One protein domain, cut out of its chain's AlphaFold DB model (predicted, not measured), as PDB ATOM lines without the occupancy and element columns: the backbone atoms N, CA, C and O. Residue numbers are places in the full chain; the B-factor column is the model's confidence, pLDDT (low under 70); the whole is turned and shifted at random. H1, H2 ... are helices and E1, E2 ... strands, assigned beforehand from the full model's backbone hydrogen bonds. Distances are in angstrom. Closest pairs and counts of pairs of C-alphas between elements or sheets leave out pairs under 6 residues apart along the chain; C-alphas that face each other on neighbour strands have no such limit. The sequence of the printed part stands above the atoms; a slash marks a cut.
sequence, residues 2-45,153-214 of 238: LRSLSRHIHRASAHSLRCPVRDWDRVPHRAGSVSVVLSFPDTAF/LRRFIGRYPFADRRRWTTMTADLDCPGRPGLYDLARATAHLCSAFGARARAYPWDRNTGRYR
ATOM      1  N   LEU A   2     -21.399 -30.606 -14.598       70.75
ATOM      2  CA  LEU A   2     -21.463 -30.285 -13.157       70.75
ATOM      3  C   LEU A   2     -20.776 -28.961 -12.768       70.75
ATOM      4  O   LEU A   2     -21.399 -28.120 -12.138       70.75
ATOM      5  N   ARG A   3     -19.547 -28.699 -13.244       72.19
ATOM      6  CA  ARG A   3     -18.819 -27.443 -12.951       72.19
ATOM      7  C   ARG A   3     -19.571 -26.174 -13.385       72.19
ATOM      8  O   ARG A   3     -19.510 -25.156 -12.704       72.19
ATOM      9  N   SER A   4     -20.270 -26.204 -14.524       79.25
ATOM     10  CA  SER A   4     -21.041 -25.045 -15.000       79.25
ATOM     11  C   SER A   4     -22.305 -24.842 -14.167       79.25
ATOM     12  O   SER A   4     -22.603 -23.731 -13.739       79.25
ATOM     13  N   LEU A   5     -23.000 -25.937 -13.869       80.12
ATOM     14  CA  LEU A   5     -24.198 -25.945 -13.042       80.12
ATOM     15  C   LEU A   5     -23.923 -25.478 -11.605       80.12
ATOM     16  O   LEU A   5     -24.624 -24.595 -11.117       80.12
ATOM     17  N   SER A   6     -22.871 -25.991 -10.961       83.88
ATOM     18  CA  SER A   6     -22.457 -25.552  -9.625       83.88
ATOM     19  C   SER A   6     -22.204 -24.046  -9.600       83.88
ATOM     20  O   SER A   6     -22.714 -23.361  -8.719       83.88
ATOM     21  N   ARG A   7     -21.507 -23.484 -10.601       84.56
ATOM     22  CA  ARG A   7     -21.296 -22.026 -10.691       84.56
ATOM     23  C   ARG A   7     -22.612 -21.246 -10.752       84.56
ATOM     24  O   ARG A   7     -22.721 -20.220 -10.088       84.56
ATOM     25  N   HIS A   8     -23.604 -21.710 -11.511       83.94
ATOM     26  CA  HIS A   8     -24.912 -21.048 -11.575       83.94
ATOM     27  C   HIS A   8     -25.685 -21.144 -10.257       83.94
ATOM     28  O   HIS A   8     -26.243 -20.141  -9.817       83.94
ATOM     29  N   ILE A   9     -25.664 -22.303  -9.596       86.38
ATOM     30  CA  ILE A   9     -26.279 -22.494  -8.275       86.38
ATOM     31  C   ILE A   9     -25.619 -21.575  -7.239       86.38
ATOM     32  O   ILE A   9     -26.313 -20.847  -6.534       86.38
ATOM     33  N   HIS A  10     -24.286 -21.521  -7.197       85.19
ATOM     34  CA  HIS A  10     -23.559 -20.621  -6.298       85.19
ATOM     35  C   HIS A  10     -23.847 -19.142  -6.592       85.19
ATOM     36  O   HIS A  10     -24.046 -18.368  -5.660       85.19
ATOM     37  N   ARG A  11     -23.932 -18.738  -7.869       84.88
ATOM     38  CA  ARG A  11     -24.325 -17.367  -8.247       84.88
ATOM     39  C   ARG A  11     -25.746 -17.030  -7.798       84.88
ATOM     40  O   ARG A  11     -25.963 -15.942  -7.273       84.88
ATOM     41  N   ALA A  12     -26.696 -17.947  -7.973       83.44
ATOM     42  CA  ALA A  12     -28.069 -17.766  -7.506       83.44
ATOM     43  C   ALA A  12     -28.131 -17.647  -5.975       83.44
ATOM     44  O   ALA A  12     -28.807 -16.764  -5.452       83.44
ATOM     45  N   SER A  13     -27.363 -18.464  -5.255       83.50
ATOM     46  CA  SER A  13     -27.302 -18.392  -3.795       83.50
ATOM     47  C   SER A  13     -26.716 -17.060  -3.324       83.50
ATOM     48  O   SER A  13     -27.330 -16.354  -2.525       83.50
ATOM     49  N   ALA A  14     -25.590 -16.639  -3.908       81.38
ATOM     50  CA  ALA A  14     -24.979 -15.345  -3.617       81.38
ATOM     51  C   ALA A  14     -25.922 -14.171  -3.928       81.38
ATOM     52  O   ALA A  14     -25.960 -13.197  -3.178       81.38
ATOM     53  N   HIS A  15     -26.711 -14.260  -5.002       79.94
ATOM     54  CA  HIS A  15     -27.741 -13.270  -5.307       79.94
ATOM     55  C   HIS A  15     -28.834 -13.246  -4.226       79.94
ATOM     56  O   HIS A  15     -29.193 -12.171  -3.756       79.94
ATOM     57  N   SER A  16     -29.329 -14.409  -3.790       79.19
ATOM     58  CA  SER A  16     -30.330 -14.510  -2.716       79.19
ATOM     59  C   SER A  16     -29.839 -13.945  -1.373       79.19
ATOM     60  O   SER A  16     -30.612 -13.355  -0.612       79.19
ATOM     61  N   LEU A  17     -28.542 -14.079  -1.081       77.00
ATOM     62  CA  LEU A  17     -27.915 -13.477   0.099       77.00
ATOM     63  C   LEU A  17     -27.845 -11.946   0.018       77.00
ATOM     64  O   LEU A  17     -27.999 -11.283   1.037       77.00
ATOM     65  N   ARG A  18     -27.637 -11.387  -1.180       73.75
ATOM     66  CA  ARG A  18     -27.476  -9.939  -1.407       73.75
ATOM     67  C   ARG A  18     -28.791  -9.179  -1.572       73.75
ATOM     68  O   ARG A  18     -28.763  -7.953  -1.622       73.75
ATOM     69  N   CYS A  19     -29.929  -9.865  -1.695       63.84
ATOM     70  CA  CYS A  19     -31.223  -9.200  -1.814       63.84
ATOM     71  C   CYS A  19     -31.558  -8.451  -0.507       63.84
ATOM     72  O   CYS A  19     -31.727  -9.110   0.523       63.84
ATOM     73  N   PRO A  20     -31.676  -7.106  -0.532       57.06
ATOM     74  CA  PRO A  20     -31.978  -6.321   0.661       57.06
ATOM     75  C   PRO A  20     -33.351  -6.701   1.220       57.06
ATOM     76  O   PRO A  20     -34.268  -7.006   0.454       57.06
ATOM     77  N   VAL A  21     -33.471  -6.697   2.547       57.75
ATOM     78  CA  VAL A  21     -34.706  -6.993   3.282       57.75
ATOM     79  C   VAL A  21     -35.448  -5.678   3.510       57.75
ATOM     80  O   VAL A  21     -34.897  -4.779   4.139       57.75
ATOM     81  N   ARG A  22     -36.674  -5.544   2.985       54.88
ATOM     82  CA  ARG A  22     -37.538  -4.392   3.300       54.88
ATOM     83  C   ARG A  22     -38.321  -4.556   4.606       54.88
ATOM     84  O   ARG A  22     -38.500  -3.562   5.286       54.88
ATOM     85  N   ASP A  23     -38.684  -5.785   4.979       55.97
ATOM     86  CA  ASP A  23     -39.417  -6.103   6.213       55.97
ATOM     87  C   ASP A  23     -38.778  -7.320   6.899       55.97
ATOM     88  O   ASP A  23     -38.917  -8.453   6.426       55.97
ATOM     89  N   TRP A  24     -38.054  -7.099   8.002       48.25
ATOM     90  CA  TRP A  24     -37.375  -8.168   8.753       48.25
ATOM     91  C   TRP A  24     -38.346  -9.176   9.386       48.25
ATOM     92  O   TRP A  24     -38.000 -10.347   9.529       48.25
ATOM     93  N   ASP A  25     -39.585  -8.759   9.647       52.12
ATOM     94  CA  ASP A  25     -40.579  -9.571  10.355       52.12
ATOM     95  C   ASP A  25     -41.296 -10.601   9.470       52.12
ATOM     96  O   ASP A  25     -42.051 -11.429   9.976       52.12
ATOM     97  N   ARG A  26     -41.101 -10.575   8.141       51.47
ATOM     98  CA  ARG A  26     -41.927 -11.389   7.232       51.47
ATOM     99  C   ARG A  26     -41.323 -12.722   6.812       51.47
ATOM    100  O   ARG A  26     -42.093 -13.661   6.641       51.47
ATOM    101  N   VAL A  27     -40.004 -12.857   6.636       53.97
ATOM    102  CA  VAL A  27     -39.412 -14.148   6.219       53.97
ATOM    103  C   VAL A  27     -37.909 -14.265   6.579       53.97
ATOM    104  O   VAL A  27     -37.056 -14.157   5.694       53.97
ATOM    105  N   PRO A  28     -37.530 -14.515   7.847       51.56
ATOM    106  CA  PRO A  28     -36.125 -14.755   8.213       51.56
ATOM    107  C   PRO A  28     -35.570 -16.082   7.655       51.56
ATOM    108  O   PRO A  28     -34.360 -16.258   7.534       51.56
ATOM    109  N   HIS A  29     -36.440 -17.013   7.259       56.53
ATOM    110  CA  HIS A  29     -36.067 -18.340   6.770       56.53
ATOM    111  C   HIS A  29     -36.027 -18.358   5.234       56.53
ATOM    112  O   HIS A  29     -37.036 -18.029   4.620       56.53
ATOM    113  N   ARG A  30     -34.916 -18.806   4.619       65.12
ATOM    114  CA  ARG A  30     -34.620 -18.899   3.153       65.12
ATOM    115  C   ARG A  30     -33.630 -17.874   2.594       65.12
ATOM    116  O   ARG A  30     -33.521 -17.654   1.384       65.12
ATOM    117  N   ALA A  31     -32.883 -17.234   3.474       68.81
ATOM    118  CA  ALA A  31     -31.680 -16.525   3.096       68.81
ATOM    119  C   ALA A  31     -30.690 -17.480   2.385       68.81
ATOM    120  O   ALA A  31     -30.447 -18.601   2.820       68.81
ATOM    121  N   GLY A  32     -30.200 -17.076   1.206       72.44
ATOM    122  CA  GLY A  32     -29.272 -17.895   0.416       72.44
ATOM    123  C   GLY A  32     -29.895 -19.104  -0.286       72.44
ATOM    124  O   GLY A  32     -29.158 -19.868  -0.918       72.44
ATOM    125  N   SER A  33     -31.222 -19.255  -0.225       83.06
ATOM    126  CA  SER A  33     -31.949 -20.341  -0.876       83.06
ATOM    127  C   SER A  33     -31.930 -20.246  -2.395       83.06
ATOM    128  O   SER A  33     -32.029 -19.170  -3.000       83.06
ATOM    129  N   VAL A  34     -31.856 -21.415  -3.023       86.81
ATOM    130  CA  VAL A  34     -31.843 -21.573  -4.477       86.81
ATOM    131  C   VAL A  34     -32.786 -22.691  -4.862       86.81
ATOM    132  O   VAL A  34     -32.656 -23.800  -4.349       86.81
ATOM    133  N   SER A  35     -33.668 -22.428  -5.827       88.19
ATOM    134  CA  SER A  35     -34.392 -23.486  -6.530       88.19
ATOM    135  C   SER A  35     -33.757 -23.750  -7.886       88.19
ATOM    136  O   SER A  35     -33.484 -22.829  -8.650       88.19
ATOM    137  N   VAL A  36     -33.569 -25.017  -8.220       89.50
ATOM    138  CA  VAL A  36     -33.265 -25.467  -9.572       89.50
ATOM    139  C   VAL A  36     -34.531 -26.050 -10.174       89.50
ATOM    140  O   VAL A  36     -35.098 -26.995  -9.633       89.50
ATOM    141  N   VAL A  37     -34.961 -25.487 -11.300       90.25
ATOM    142  CA  VAL A  37     -36.037 -26.034 -12.129       90.25
ATOM    143  C   VAL A  37     -35.405 -26.949 -13.167       90.25
ATOM    144  O   VAL A  37     -34.544 -26.512 -13.936       90.25
ATOM    145  N   LEU A  38     -35.852 -28.196 -13.197       91.50
ATOM    146  CA  LEU A  38     -35.540 -29.188 -14.217       91.50
ATOM    147  C   LEU A  38     -36.717 -29.262 -15.187       91.50
ATOM    148  O   LEU A  38     -37.840 -29.492 -14.753       91.50
ATOM    149  N   SER A  39     -36.468 -29.073 -16.478       91.25
ATOM    150  CA  SER A  39     -37.435 -29.289 -17.554       91.25
ATOM    151  C   SER A  39     -37.028 -30.527 -18.342       91.25
ATOM    152  O   SER A  39     -35.897 -30.615 -18.825       91.25
ATOM    153  N   PHE A  40     -37.945 -31.478 -18.462       91.31
ATOM    154  CA  PHE A  40     -37.721 -32.754 -19.124       91.31
ATOM    155  C   PHE A  40     -38.211 -32.699 -20.581       91.31
ATOM    156  O   PHE A  40     -39.209 -32.026 -20.857       91.31
ATOM    157  N   PRO A  41     -37.519 -33.345 -21.535       90.25
ATOM    158  CA  PRO A  41     -38.063 -33.554 -22.875       90.25
ATOM    159  C   PRO A  41     -39.279 -34.494 -22.831       90.25
ATOM    160  O   PRO A  41     -39.411 -35.292 -21.907       90.25
ATOM    161  N   ASP A  42     -40.136 -34.445 -23.853       86.19
ATOM    162  CA  ASP A  42     -41.343 -35.291 -23.921       86.19
ATOM    163  C   ASP A  42     -41.006 -36.789 -23.952       86.19
ATOM    164  O   ASP A  42     -41.763 -37.617 -23.458       86.19
ATOM    165  N   THR A  43     -39.820 -37.133 -24.457       90.06
ATOM    166  CA  THR A  43     -39.301 -38.503 -24.515       90.06
ATOM    167  C   THR A  43     -38.695 -38.994 -23.197       90.06
ATOM    168  O   THR A  43     -38.203 -40.116 -23.151       90.06
ATOM    169  N   ALA A  44     -38.659 -38.175 -22.138       91.94
ATOM    170  CA  ALA A  44     -38.035 -38.554 -20.865       91.94
ATOM    171  C   ALA A  44     -38.806 -39.639 -20.101       91.94
ATOM    172  O   ALA A  44     -38.220 -40.319 -19.264       91.94
ATOM    173  N   PHE A  45     -40.107 -39.776 -20.373       91.00
ATOM    174  CA  PHE A  45     -41.008 -40.687 -19.666       91.00
ATOM    175  C   PHE A  45     -41.844 -41.483 -20.682       91.00
ATOM    176  O   PHE A  45     -43.037 -41.232 -20.823       91.00
ATOM    177  N   LEU A 153     -44.112 -32.532 -12.539       81.75
ATOM    178  CA  LEU A 153     -45.355 -31.786 -12.701       81.75
ATOM    179  C   LEU A 153     -45.572 -31.389 -14.165       81.75
ATOM    180  O   LEU A 153     -44.608 -31.196 -14.908       81.75
ATOM    181  N   ARG A 154     -46.834 -31.212 -14.571       74.75
ATOM    182  CA  ARG A 154     -47.220 -30.633 -15.878       74.75
ATOM    183  C   ARG A 154     -47.887 -29.262 -15.766       74.75
ATOM    184  O   ARG A 154     -48.208 -28.644 -16.780       74.75
ATOM    185  N   ARG A 155     -48.073 -28.753 -14.546       63.91
ATOM    186  CA  ARG A 155     -48.879 -27.558 -14.303       63.91
ATOM    187  C   ARG A 155     -48.325 -26.311 -14.992       63.91
ATOM    188  O   ARG A 155     -47.180 -25.902 -14.768       63.91
ATOM    189  N   PHE A 156     -49.203 -25.651 -15.741       54.69
ATOM    190  CA  PHE A 156     -48.989 -24.327 -16.307       54.69
ATOM    191  C   PHE A 156     -49.526 -23.249 -15.356       54.69
ATOM    192  O   PHE A 156     -50.725 -23.003 -15.288       54.69
ATOM    193  N   ILE A 157     -48.632 -22.601 -14.608       55.91
ATOM    194  CA  ILE A 157     -48.949 -21.413 -13.784       55.91
ATOM    195  C   ILE A 157     -48.089 -20.197 -14.157       55.91
ATOM    196  O   ILE A 157     -48.008 -19.239 -13.394       55.91
ATOM    197  N   GLY A 158     -47.339 -20.258 -15.265       55.62
ATOM    198  CA  GLY A 158     -46.371 -19.218 -15.643       55.62
ATOM    199  C   GLY A 158     -45.220 -19.011 -14.641       55.62
ATOM    200  O   GLY A 158     -44.371 -18.150 -14.851       55.62
ATOM    201  N   ARG A 159     -45.153 -19.806 -13.558       61.62
ATOM    202  CA  ARG A 159     -44.141 -19.694 -12.493       61.62
ATOM    203  C   ARG A 159     -42.726 -19.945 -13.011       61.62
ATOM    204  O   ARG A 159     -41.789 -19.312 -12.537       61.62
ATOM    205  N   TYR A 160     -42.587 -20.830 -13.998       67.19
ATOM    206  CA  TYR A 160     -41.318 -21.143 -14.647       67.19
ATOM    207  C   TYR A 160     -41.498 -21.186 -16.172       67.19
ATOM    208  O   TYR A 160     -41.701 -22.266 -16.722       67.19
ATOM    209  N   PRO A 161     -41.378 -20.047 -16.882       69.19
ATOM    210  CA  PRO A 161     -41.522 -20.001 -18.344       69.19
ATOM    211  C   PRO A 161     -40.573 -20.954 -19.087       69.19
ATOM    212  O   PRO A 161     -40.875 -21.443 -20.165       69.19
ATOM    213  N   PHE A 162     -39.421 -21.261 -18.486       71.44
ATOM    214  CA  PHE A 162     -38.455 -22.230 -19.007       71.44
ATOM    215  C   PHE A 162     -39.000 -23.663 -19.108       71.44
ATOM    216  O   PHE A 162     -38.581 -24.423 -19.975       71.44
ATOM    217  N   ALA A 163     -39.892 -24.031 -18.196       67.81
ATOM    218  CA  ALA A 163     -40.490 -25.353 -18.110       67.81
ATOM    219  C   ALA A 163     -41.874 -25.405 -18.769       67.81
ATOM    220  O   ALA A 163     -42.598 -26.387 -18.609       67.81
ATOM    221  N   ASP A 164     -42.252 -24.339 -19.477       69.06
ATOM    222  CA  ASP A 164     -43.577 -24.209 -20.052       69.06
ATOM    223  C   ASP A 164     -43.901 -25.383 -20.991       69.06
ATOM    224  O   ASP A 164     -43.067 -25.815 -21.790       69.06
ATOM    225  N   ARG A 165     -45.125 -25.906 -20.850       68.19
ATOM    226  CA  ARG A 165     -45.699 -27.037 -21.600       68.19
ATOM    227  C   ARG A 165     -44.916 -28.345 -21.537       68.19
ATOM    228  O   ARG A 165     -45.204 -29.256 -22.305       68.19
ATOM    229  N   ARG A 166     -43.944 -28.458 -20.635       78.50
ATOM    230  CA  ARG A 166     -43.145 -29.666 -20.438       78.50
ATOM    231  C   ARG A 166     -43.381 -30.229 -19.056       78.50
ATOM    232  O   ARG A 166     -43.813 -29.527 -18.145       78.50
ATOM    233  N   ARG A 167     -43.018 -31.496 -18.884       87.00
ATOM    234  CA  ARG A 167     -42.819 -32.033 -17.542       87.00
ATOM    235  C   ARG A 167     -41.662 -31.310 -16.869       87.00
ATOM    236  O   ARG A 167     -40.625 -31.062 -17.492       87.00
ATOM    237  N   TRP A 168     -41.824 -30.984 -15.595       88.81
ATOM    238  CA  TRP A 168     -40.792 -30.302 -14.830       88.81
ATOM    239  C   TRP A 168     -40.809 -30.672 -13.356       88.81
ATOM    240  O   TRP A 168     -41.813 -31.107 -12.814       88.81
ATOM    241  N   THR A 169     -39.682 -30.489 -12.682       90.31
ATOM    242  CA  THR A 169     -39.618 -30.568 -11.220       90.31
ATOM    243  C   THR A 169     -38.749 -29.446 -10.677       90.31
ATOM    244  O   THR A 169     -37.974 -28.827 -11.411       90.31
ATOM    245  N   THR A 170     -38.887 -29.159  -9.388       89.00
ATOM    246  CA  THR A 170     -38.039 -28.199  -8.682       89.00
ATOM    247  C   THR A 170     -37.358 -28.852  -7.508       89.00
ATOM    248  O   THR A 170     -38.016 -29.462  -6.673       89.00
ATOM    249  N   MET A 171     -36.059 -28.620  -7.389       89.06
ATOM    250  CA  MET A 171     -35.283 -28.980  -6.209       89.06
ATOM    251  C   MET A 171     -34.767 -27.712  -5.556       89.06
ATOM    252  O   MET A 171     -34.433 -26.755  -6.249       89.06
ATOM    253  N   THR A 172     -34.707 -27.688  -4.231       87.69
ATOM    254  CA  THR A 172     -34.315 -26.493  -3.480       87.69
ATOM    255  C   THR A 172     -33.238 -26.844  -2.471       87.69
ATOM    256  O   THR A 172     -33.322 -27.885  -1.826       87.69
ATOM    257  N   ALA A 173     -32.252 -25.964  -2.331       86.88
ATOM    258  CA  ALA A 173     -31.342 -25.955  -1.196       86.88
ATOM    259  C   ALA A 173     -31.568 -24.676  -0.394       86.88
ATOM    260  O   ALA A 173     -31.690 -23.594  -0.977       86.88
ATOM    261  N   ASP A 174     -31.583 -24.819   0.929       81.25
ATOM    262  CA  ASP A 174     -31.712 -23.729   1.890       81.25
ATOM    263  C   ASP A 174     -30.454 -23.725   2.762       81.25
ATOM    264  O   ASP A 174     -30.239 -24.661   3.529       81.25
ATOM    265  N   LEU A 175     -29.610 -22.699   2.628       71.19
ATOM    266  CA  LEU A 175     -28.322 -22.643   3.334       71.19
ATOM    267  C   LEU A 175     -28.469 -22.533   4.857       71.19
ATOM    268  O   LEU A 175     -27.639 -23.065   5.586       71.19
ATOM    269  N   ASP A 176     -29.545 -21.900   5.321       66.44
ATOM    270  CA  ASP A 176     -29.747 -21.584   6.738       66.44
ATOM    271  C   ASP A 176     -30.672 -22.584   7.454       66.44
ATOM    272  O   ASP A 176     -31.201 -22.295   8.527       66.44
ATOM    273  N   CYS A 177     -30.920 -23.759   6.861       66.31
ATOM    274  CA  CYS A 177     -31.798 -24.777   7.435       66.31
ATOM    275  C   CYS A 177     -31.016 -26.066   7.748       66.31
ATOM    276  O   CYS A 177     -30.732 -26.847   6.834       66.31
ATOM    277  N   PRO A 178     -30.672 -26.314   9.029       65.38
ATOM    278  CA  PRO A 178     -30.000 -27.540   9.448       65.38
ATOM    279  C   PRO A 178     -30.772 -28.786   8.995       65.38
ATOM    280  O   PRO A 178     -31.995 -28.847   9.120       65.38
ATOM    281  N   GLY A 179     -30.063 -29.780   8.455       67.88
ATOM    282  CA  GLY A 179     -30.657 -31.030   7.968       67.88
ATOM    283  C   GLY A 179     -31.236 -30.977   6.548       67.88
ATOM    284  O   GLY A 179     -31.722 -31.999   6.065       67.88
ATOM    285  N   ARG A 180     -31.173 -29.832   5.849       74.50
ATOM    286  CA  ARG A 180     -31.528 -29.749   4.421       74.50
ATOM    287  C   ARG A 180     -30.316 -29.965   3.505       74.50
ATOM    288  O   ARG A 180     -29.193 -29.667   3.909       74.50
ATOM    289  N   PRO A 181     -30.527 -30.454   2.264       75.56
ATOM    290  CA  PRO A 181     -29.452 -30.623   1.290       75.56
ATOM    291  C   PRO A 181     -28.712 -29.309   1.022       75.56
ATOM    292  O   PRO A 181     -29.335 -28.269   0.787       75.56
ATOM    293  N   GLY A 182     -27.380 -29.371   1.013       83.94
ATOM    294  CA  GLY A 182     -26.543 -28.221   0.684       83.94
ATOM    295  C   GLY A 182     -26.509 -27.931  -0.821       83.94
ATOM    296  O   GLY A 182     -26.993 -28.704  -1.652       83.94
ATOM    297  N   LEU A 183     -25.857 -26.829  -1.212       85.94
ATOM    298  CA  LEU A 183     -25.698 -26.462  -2.631       85.94
ATOM    299  C   LEU A 183     -24.966 -27.542  -3.447       85.94
ATOM    300  O   LEU A 183     -25.242 -27.713  -4.635       85.94
ATOM    301  N   TYR A 184     -24.037 -28.266  -2.816       85.19
ATOM    302  CA  TYR A 184     -23.320 -29.367  -3.454       85.19
ATOM    303  C   TYR A 184     -24.246 -30.551  -3.752       85.19
ATOM    304  O   TYR A 184     -24.254 -31.046  -4.880       85.19
ATOM    305  N   ASP A 185     -25.073 -30.960  -2.785       88.06
ATOM    306  CA  ASP A 185     -26.049 -32.036  -2.972       88.06
ATOM    307  C   ASP A 185     -27.068 -31.669  -4.050       88.06
ATOM    308  O   ASP A 185     -27.356 -32.483  -4.928       88.06
ATOM    309  N   LEU A 186     -27.528 -30.412  -4.057       89.62
ATOM    310  CA  LEU A 186     -28.403 -29.881  -5.100       89.62
ATOM    311  C   LEU A 186     -27.752 -29.970  -6.487       89.62
ATOM    312  O   LEU A 186     -28.395 -30.409  -7.443       89.62
ATOM    313  N   ALA A 187     -26.478 -29.588  -6.616       90.12
ATOM    314  CA  ALA A 187     -25.752 -29.675  -7.881       90.12
ATOM    315  C   ALA A 187     -25.570 -31.129  -8.343       90.12
ATOM    316  O   ALA A 187     -25.767 -31.420  -9.526       90.12
ATOM    317  N   ARG A 188     -25.231 -32.040  -7.421       90.69
ATOM    318  CA  ARG A 188     -25.052 -33.471  -7.701       90.69
ATOM    319  C   ARG A 188     -26.363 -34.119  -8.147       90.69
ATOM    320  O   ARG A 188     -26.386 -34.735  -9.210       90.69
ATOM    321  N   ALA A 189     -27.445 -33.925  -7.393       91.25
ATOM    322  CA  ALA A 189     -28.770 -34.441  -7.733       91.25
ATOM    323  C   ALA A 189     -29.252 -33.890  -9.082       91.25
ATOM    324  O   ALA A 189     -29.691 -34.642  -9.945       91.25
ATOM    325  N   THR A 190     -29.075 -32.587  -9.322       92.19
ATOM    326  CA  THR A 190     -29.455 -31.966 -10.599       92.19
ATOM    327  C   THR A 190     -28.678 -32.565 -11.765       92.19
ATOM    328  O   THR A 190     -29.275 -32.909 -12.778       92.19
ATOM    329  N   ALA A 191     -27.355 -32.702 -11.648       91.44
ATOM    330  CA  ALA A 191     -26.548 -33.282 -12.718       91.44
ATOM    331  C   ALA A 191     -26.934 -34.740 -12.996       91.44
ATOM    332  O   ALA A 191     -26.995 -35.135 -14.159       91.44
ATOM    333  N   HIS A 192     -27.232 -35.507 -11.944       92.44
ATOM    334  CA  HIS A 192     -27.709 -36.877 -12.070       92.44
ATOM    335  C   HIS A 192     -29.042 -36.946 -12.830       92.44
ATOM    336  O   HIS A 192     -29.122 -37.649 -13.833       92.44
ATOM    337  N   LEU A 193     -30.044 -36.150 -12.441       92.88
ATOM    338  CA  LEU A 193     -31.351 -36.125 -13.111       92.88
ATOM    339  C   LEU A 193     -31.277 -35.599 -14.552       92.88
ATOM    340  O   LEU A 193     -31.948 -36.130 -15.435       92.88
ATOM    341  N   CYS A 194     -30.431 -34.600 -14.825       92.44
ATOM    342  CA  CYS A 194     -30.157 -34.156 -16.195       92.44
ATOM    343  C   CYS A 194     -29.575 -35.284 -17.054       92.44
ATOM    344  O   CYS A 194     -29.953 -35.418 -18.214       92.44
ATOM    345  N   SER A 195     -28.669 -36.088 -16.491       92.81
ATOM    346  CA  SER A 195     -28.063 -37.215 -17.202       92.81
ATOM    347  C   SER A 195     -29.042 -38.368 -17.408       92.81
ATOM    348  O   SER A 195     -29.050 -38.953 -18.483       92.81
ATOM    349  N   ALA A 196     -29.847 -38.697 -16.395       94.00
ATOM    350  CA  ALA A 196     -30.765 -39.833 -16.431       94.00
ATOM    351  C   ALA A 196     -31.960 -39.594 -17.367       94.00
ATOM    352  O   ALA A 196     -32.365 -40.498 -18.086       94.00
ATOM    353  N   PHE A 197     -32.491 -38.368 -17.390       94.00
ATOM    354  CA  PHE A 197     -33.746 -38.049 -18.084       94.00
ATOM    355  C   PHE A 197     -33.584 -37.047 -19.233       94.00
ATOM    356  O   PHE A 197     -34.567 -36.505 -19.735       94.00
ATOM    357  N   GLY A 198     -32.346 -36.711 -19.612       92.12
ATOM    358  CA  GLY A 198     -32.077 -35.676 -20.617       92.12
ATOM    359  C   GLY A 198     -32.595 -34.286 -20.218       92.12
ATOM    360  O   GLY A 198     -32.858 -33.445 -21.083       92.12
ATOM    361  N   ALA A 199     -32.789 -34.043 -18.918       92.06
ATOM    362  CA  ALA A 199     -33.379 -32.809 -18.423       92.06
ATOM    363  C   ALA A 199     -32.460 -31.605 -18.667       92.06
ATOM    364  O   ALA A 199     -31.230 -31.693 -18.638       92.06
ATOM    365  N   ARG A 200     -33.069 -30.435 -18.842       91.38
ATOM    366  CA  ARG A 200     -32.378 -29.144 -18.816       91.38
ATOM    367  C   ARG A 200     -32.649 -28.472 -17.477       91.38
ATOM    368  O   ARG A 200     -33.772 -28.507 -16.990       91.38
ATOM    369  N   ALA A 201     -31.646 -27.811 -16.909       90.75
ATOM    370  CA  ALA A 201     -31.755 -27.181 -15.595       90.75
ATOM    371  C   ALA A 201     -31.531 -25.666 -15.654       90.75
ATOM    372  O   ALA A 201     -30.660 -25.189 -16.385       90.75
ATOM    373  N   ARG A 202     -32.269 -24.920 -14.826       89.25
ATOM    374  CA  ARG A 202     -32.027 -23.495 -14.544       89.25
ATOM    375  C   ARG A 202     -32.121 -23.218 -13.049       89.25
ATOM    376  O   ARG A 202     -33.028 -23.714 -12.391       89.25
ATOM    377  N   ALA A 203     -31.197 -22.412 -12.531       88.19
ATOM    378  CA  ALA A 203     -31.168 -22.002 -11.129       88.19
ATOM    379  C   ALA A 203     -31.837 -20.632 -10.940       88.19
ATOM    380  O   ALA A 203     -31.581 -19.689 -11.693       88.19
ATOM    381  N   TYR A 204     -32.665 -20.532  -9.907       84.25
ATOM    382  CA  TYR A 204     -33.479 -19.376  -9.569       84.25
ATOM    383  C   TYR A 204     -33.143 -18.941  -8.136       84.25
ATOM    384  O   TYR A 204     -33.266 -19.750  -7.208       84.25
ATOM    385  N   PRO A 205     -32.704 -17.688  -7.929       83.69
ATOM    386  CA  PRO A 205     -32.435 -17.172  -6.596       83.69
ATOM    387  C   PRO A 205     -33.752 -16.883  -5.871       83.69
ATOM    388  O   PRO A 205     -34.702 -16.376  -6.476       83.69
ATOM    389  N   TRP A 206     -33.810 -17.158  -4.568       80.31
ATOM    390  CA  TRP A 206     -34.906 -16.665  -3.737       80.31
ATOM    391  C   TRP A 206     -34.805 -15.144  -3.567       80.31
ATOM    392  O   TRP A 206     -33.765 -14.639  -3.135       80.31
ATOM    393  N   ASP A 207     -35.877 -14.418  -3.887       74.56
ATOM    394  CA  ASP A 207     -36.021 -12.988  -3.617       74.56
ATOM    395  C   ASP A 207     -36.890 -12.762  -2.382       74.56
ATOM    396  O   ASP A 207     -38.099 -13.014  -2.369       74.56
ATOM    397  N   ARG A 208     -36.248 -12.218  -1.350       69.38
ATOM    398  CA  ARG A 208     -36.869 -11.923  -0.060       69.38
ATOM    399  C   ARG A 208     -37.923 -10.820  -0.140       69.38
ATOM    400  O   ARG A 208     -38.853 -10.839   0.650       69.38
ATOM    401  N   ASN A 209     -37.817  -9.895  -1.098       65.38
ATOM    402  CA  ASN A 209     -38.768  -8.784  -1.228       65.38
ATOM    403  C   ASN A 209     -40.113  -9.231  -1.796       65.38
ATOM    404  O   ASN A 209     -41.153  -8.685  -1.448       65.38
ATOM    405  N   THR A 210     -40.091 -10.209  -2.699       66.56
ATOM    406  CA  THR A 210     -41.301 -10.721  -3.353       66.56
ATOM    407  C   THR A 210     -41.812 -12.006  -2.709       66.56
ATOM    408  O   THR A 210     -42.914 -12.443  -3.034       66.56
ATOM    409  N   GLY A 211     -41.023 -12.629  -1.825       65.75
ATOM    410  CA  GLY A 211     -41.318 -13.951  -1.274       65.75
ATOM    411  C   GLY A 211     -41.401 -15.018  -2.370       65.75
ATOM    412  O   GLY A 211     -42.222 -15.935  -2.291       65.75
ATOM    413  N   ARG A 212     -40.626 -14.860  -3.451       69.81
ATOM    414  CA  ARG A 212     -40.685 -15.706  -4.652       69.81
ATOM    415  C   ARG A 212     -39.287 -15.968  -5.203       69.81
ATOM    416  O   ARG A 212     -38.358 -15.199  -4.993       69.81
ATOM    417  N   TYR A 213     -39.146 -17.051  -5.960       66.56
ATOM    418  CA  TYR A 213     -37.955 -17.282  -6.777       66.56
ATOM    419  C   TYR A 213     -37.986 -16.341  -7.990       66.56
ATOM    420  O   TYR A 213     -38.966 -16.328  -8.736       66.56
ATOM    421  N   ARG A 214     -36.946 -15.511  -8.145       66.25
ATOM    422  CA  ARG A 214     -36.821 -14.497  -9.213       66.25
ATOM    423  C   ARG A 214     -36.441 -15.121 -10.549       66.25
ATOM    424  O   ARG A 214     -36.006 -16.263 -10.571       66.25
TER     425      ARG A 214
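AT A GLANCE: This is residues 2 to 45 and 153 to 214 of the 238 residues of an uncharacterized protein of Streptomyces xinghaiensis (UniProt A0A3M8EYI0). A small, strongly twisted sheet of three strands forms a wall, and two helices, H1 and H2, cover one of its faces, each running along the strands beneath it. The helices meet near Ser 6 and Ala 187 and stand at 45 degrees to each other, while the loop of residues 19 to 33 and the stretch 40 to 45 reach toward opposite ends of the long axis. The printed part has 106 residues with two named helices and three named strands, in the order H1, E1, E2, H2, E3; the sheet runs E2, E1, E3 and is antiparallel throughout. The class is mixed, helices and strands, though under half of the residues are in named elements. The whole is compact, with a radius of gyration of the C-alphas of 14.1 A, and its outline is elongated, spanning 45 by 29 by 23 A.

IN THESE COORDINATES: Start with the inner strand E1, residues 34 to 39, 16.2 A long, whose C-alpha 34 is at (-31.843, -21.573, -4.477). Its neighbours are E2, residues 168 to 173, 17.1 A, and E3, residues 200 to 207, 22.5 A, which ends at C-alpha 207, (-36.021, -12.988, -3.617). Find C-alpha 2 at (-21.463, -30.285, -13.157); from there H1, residues 2 to 18, runs 24.3 A. H2, residues 183 to 197, runs 20.9 A.

HOW THE PARTS SIT: Look first at E1 and E3, antiparallel at 150 degrees, where N 37 and O 202 are 2.8 A apart, within hydrogen-bond range. On the other side of E1, E2 is antiparallel at 161 degrees, with N 36 and O 171 at 2.8 A. H1 and H2 are on the same face, in two layers, helices over one face of a sheet. H1 lies over E1 and E3 at a height over the sheet of 8.2 A, along the strands, at 9 degrees to E3 on the local plane; its closest C-alphas to E3 are those of Ala 12 and Pro 205, 4.5 A. H2 lies over E1 at a height of 9.2 A, at 2 degrees to it on the local plane; it only just misses lying over E2, on which 2 of its 15 C-alphas fall. H1 and H2 touch, the closest C-alphas being those of Ser 6 and Ala 187, 5.6 A, at a steep tilt of 45 degrees, opposite ways. E2, H2 and E3 form a split strand-helix-strand unit, two strands running the same way with E1 between them, and its crossover is right-handed. In H1 and H2 every O i to N i+4 pair is within hydrogen-bond range.

THE WHOLE: The C-alphas farthest apart are those of Asp 25 and Thr 43, 45.3 A. Residues 46 to 152 are not printed, and C-alphas 45 and 153 are 12.1 A apart across this cut, which lies in the link from E1 to E2. The link from H1 to E1 is long. Past E3, residues 212 to 213 pair antiparallel with its residues 206 to 207. The mean pLDDT of the printed part is 77.8; look for values under 70 at residues 19 to 31, 155 to 161, 163 to 165, 176 to 179 and 208 to 214.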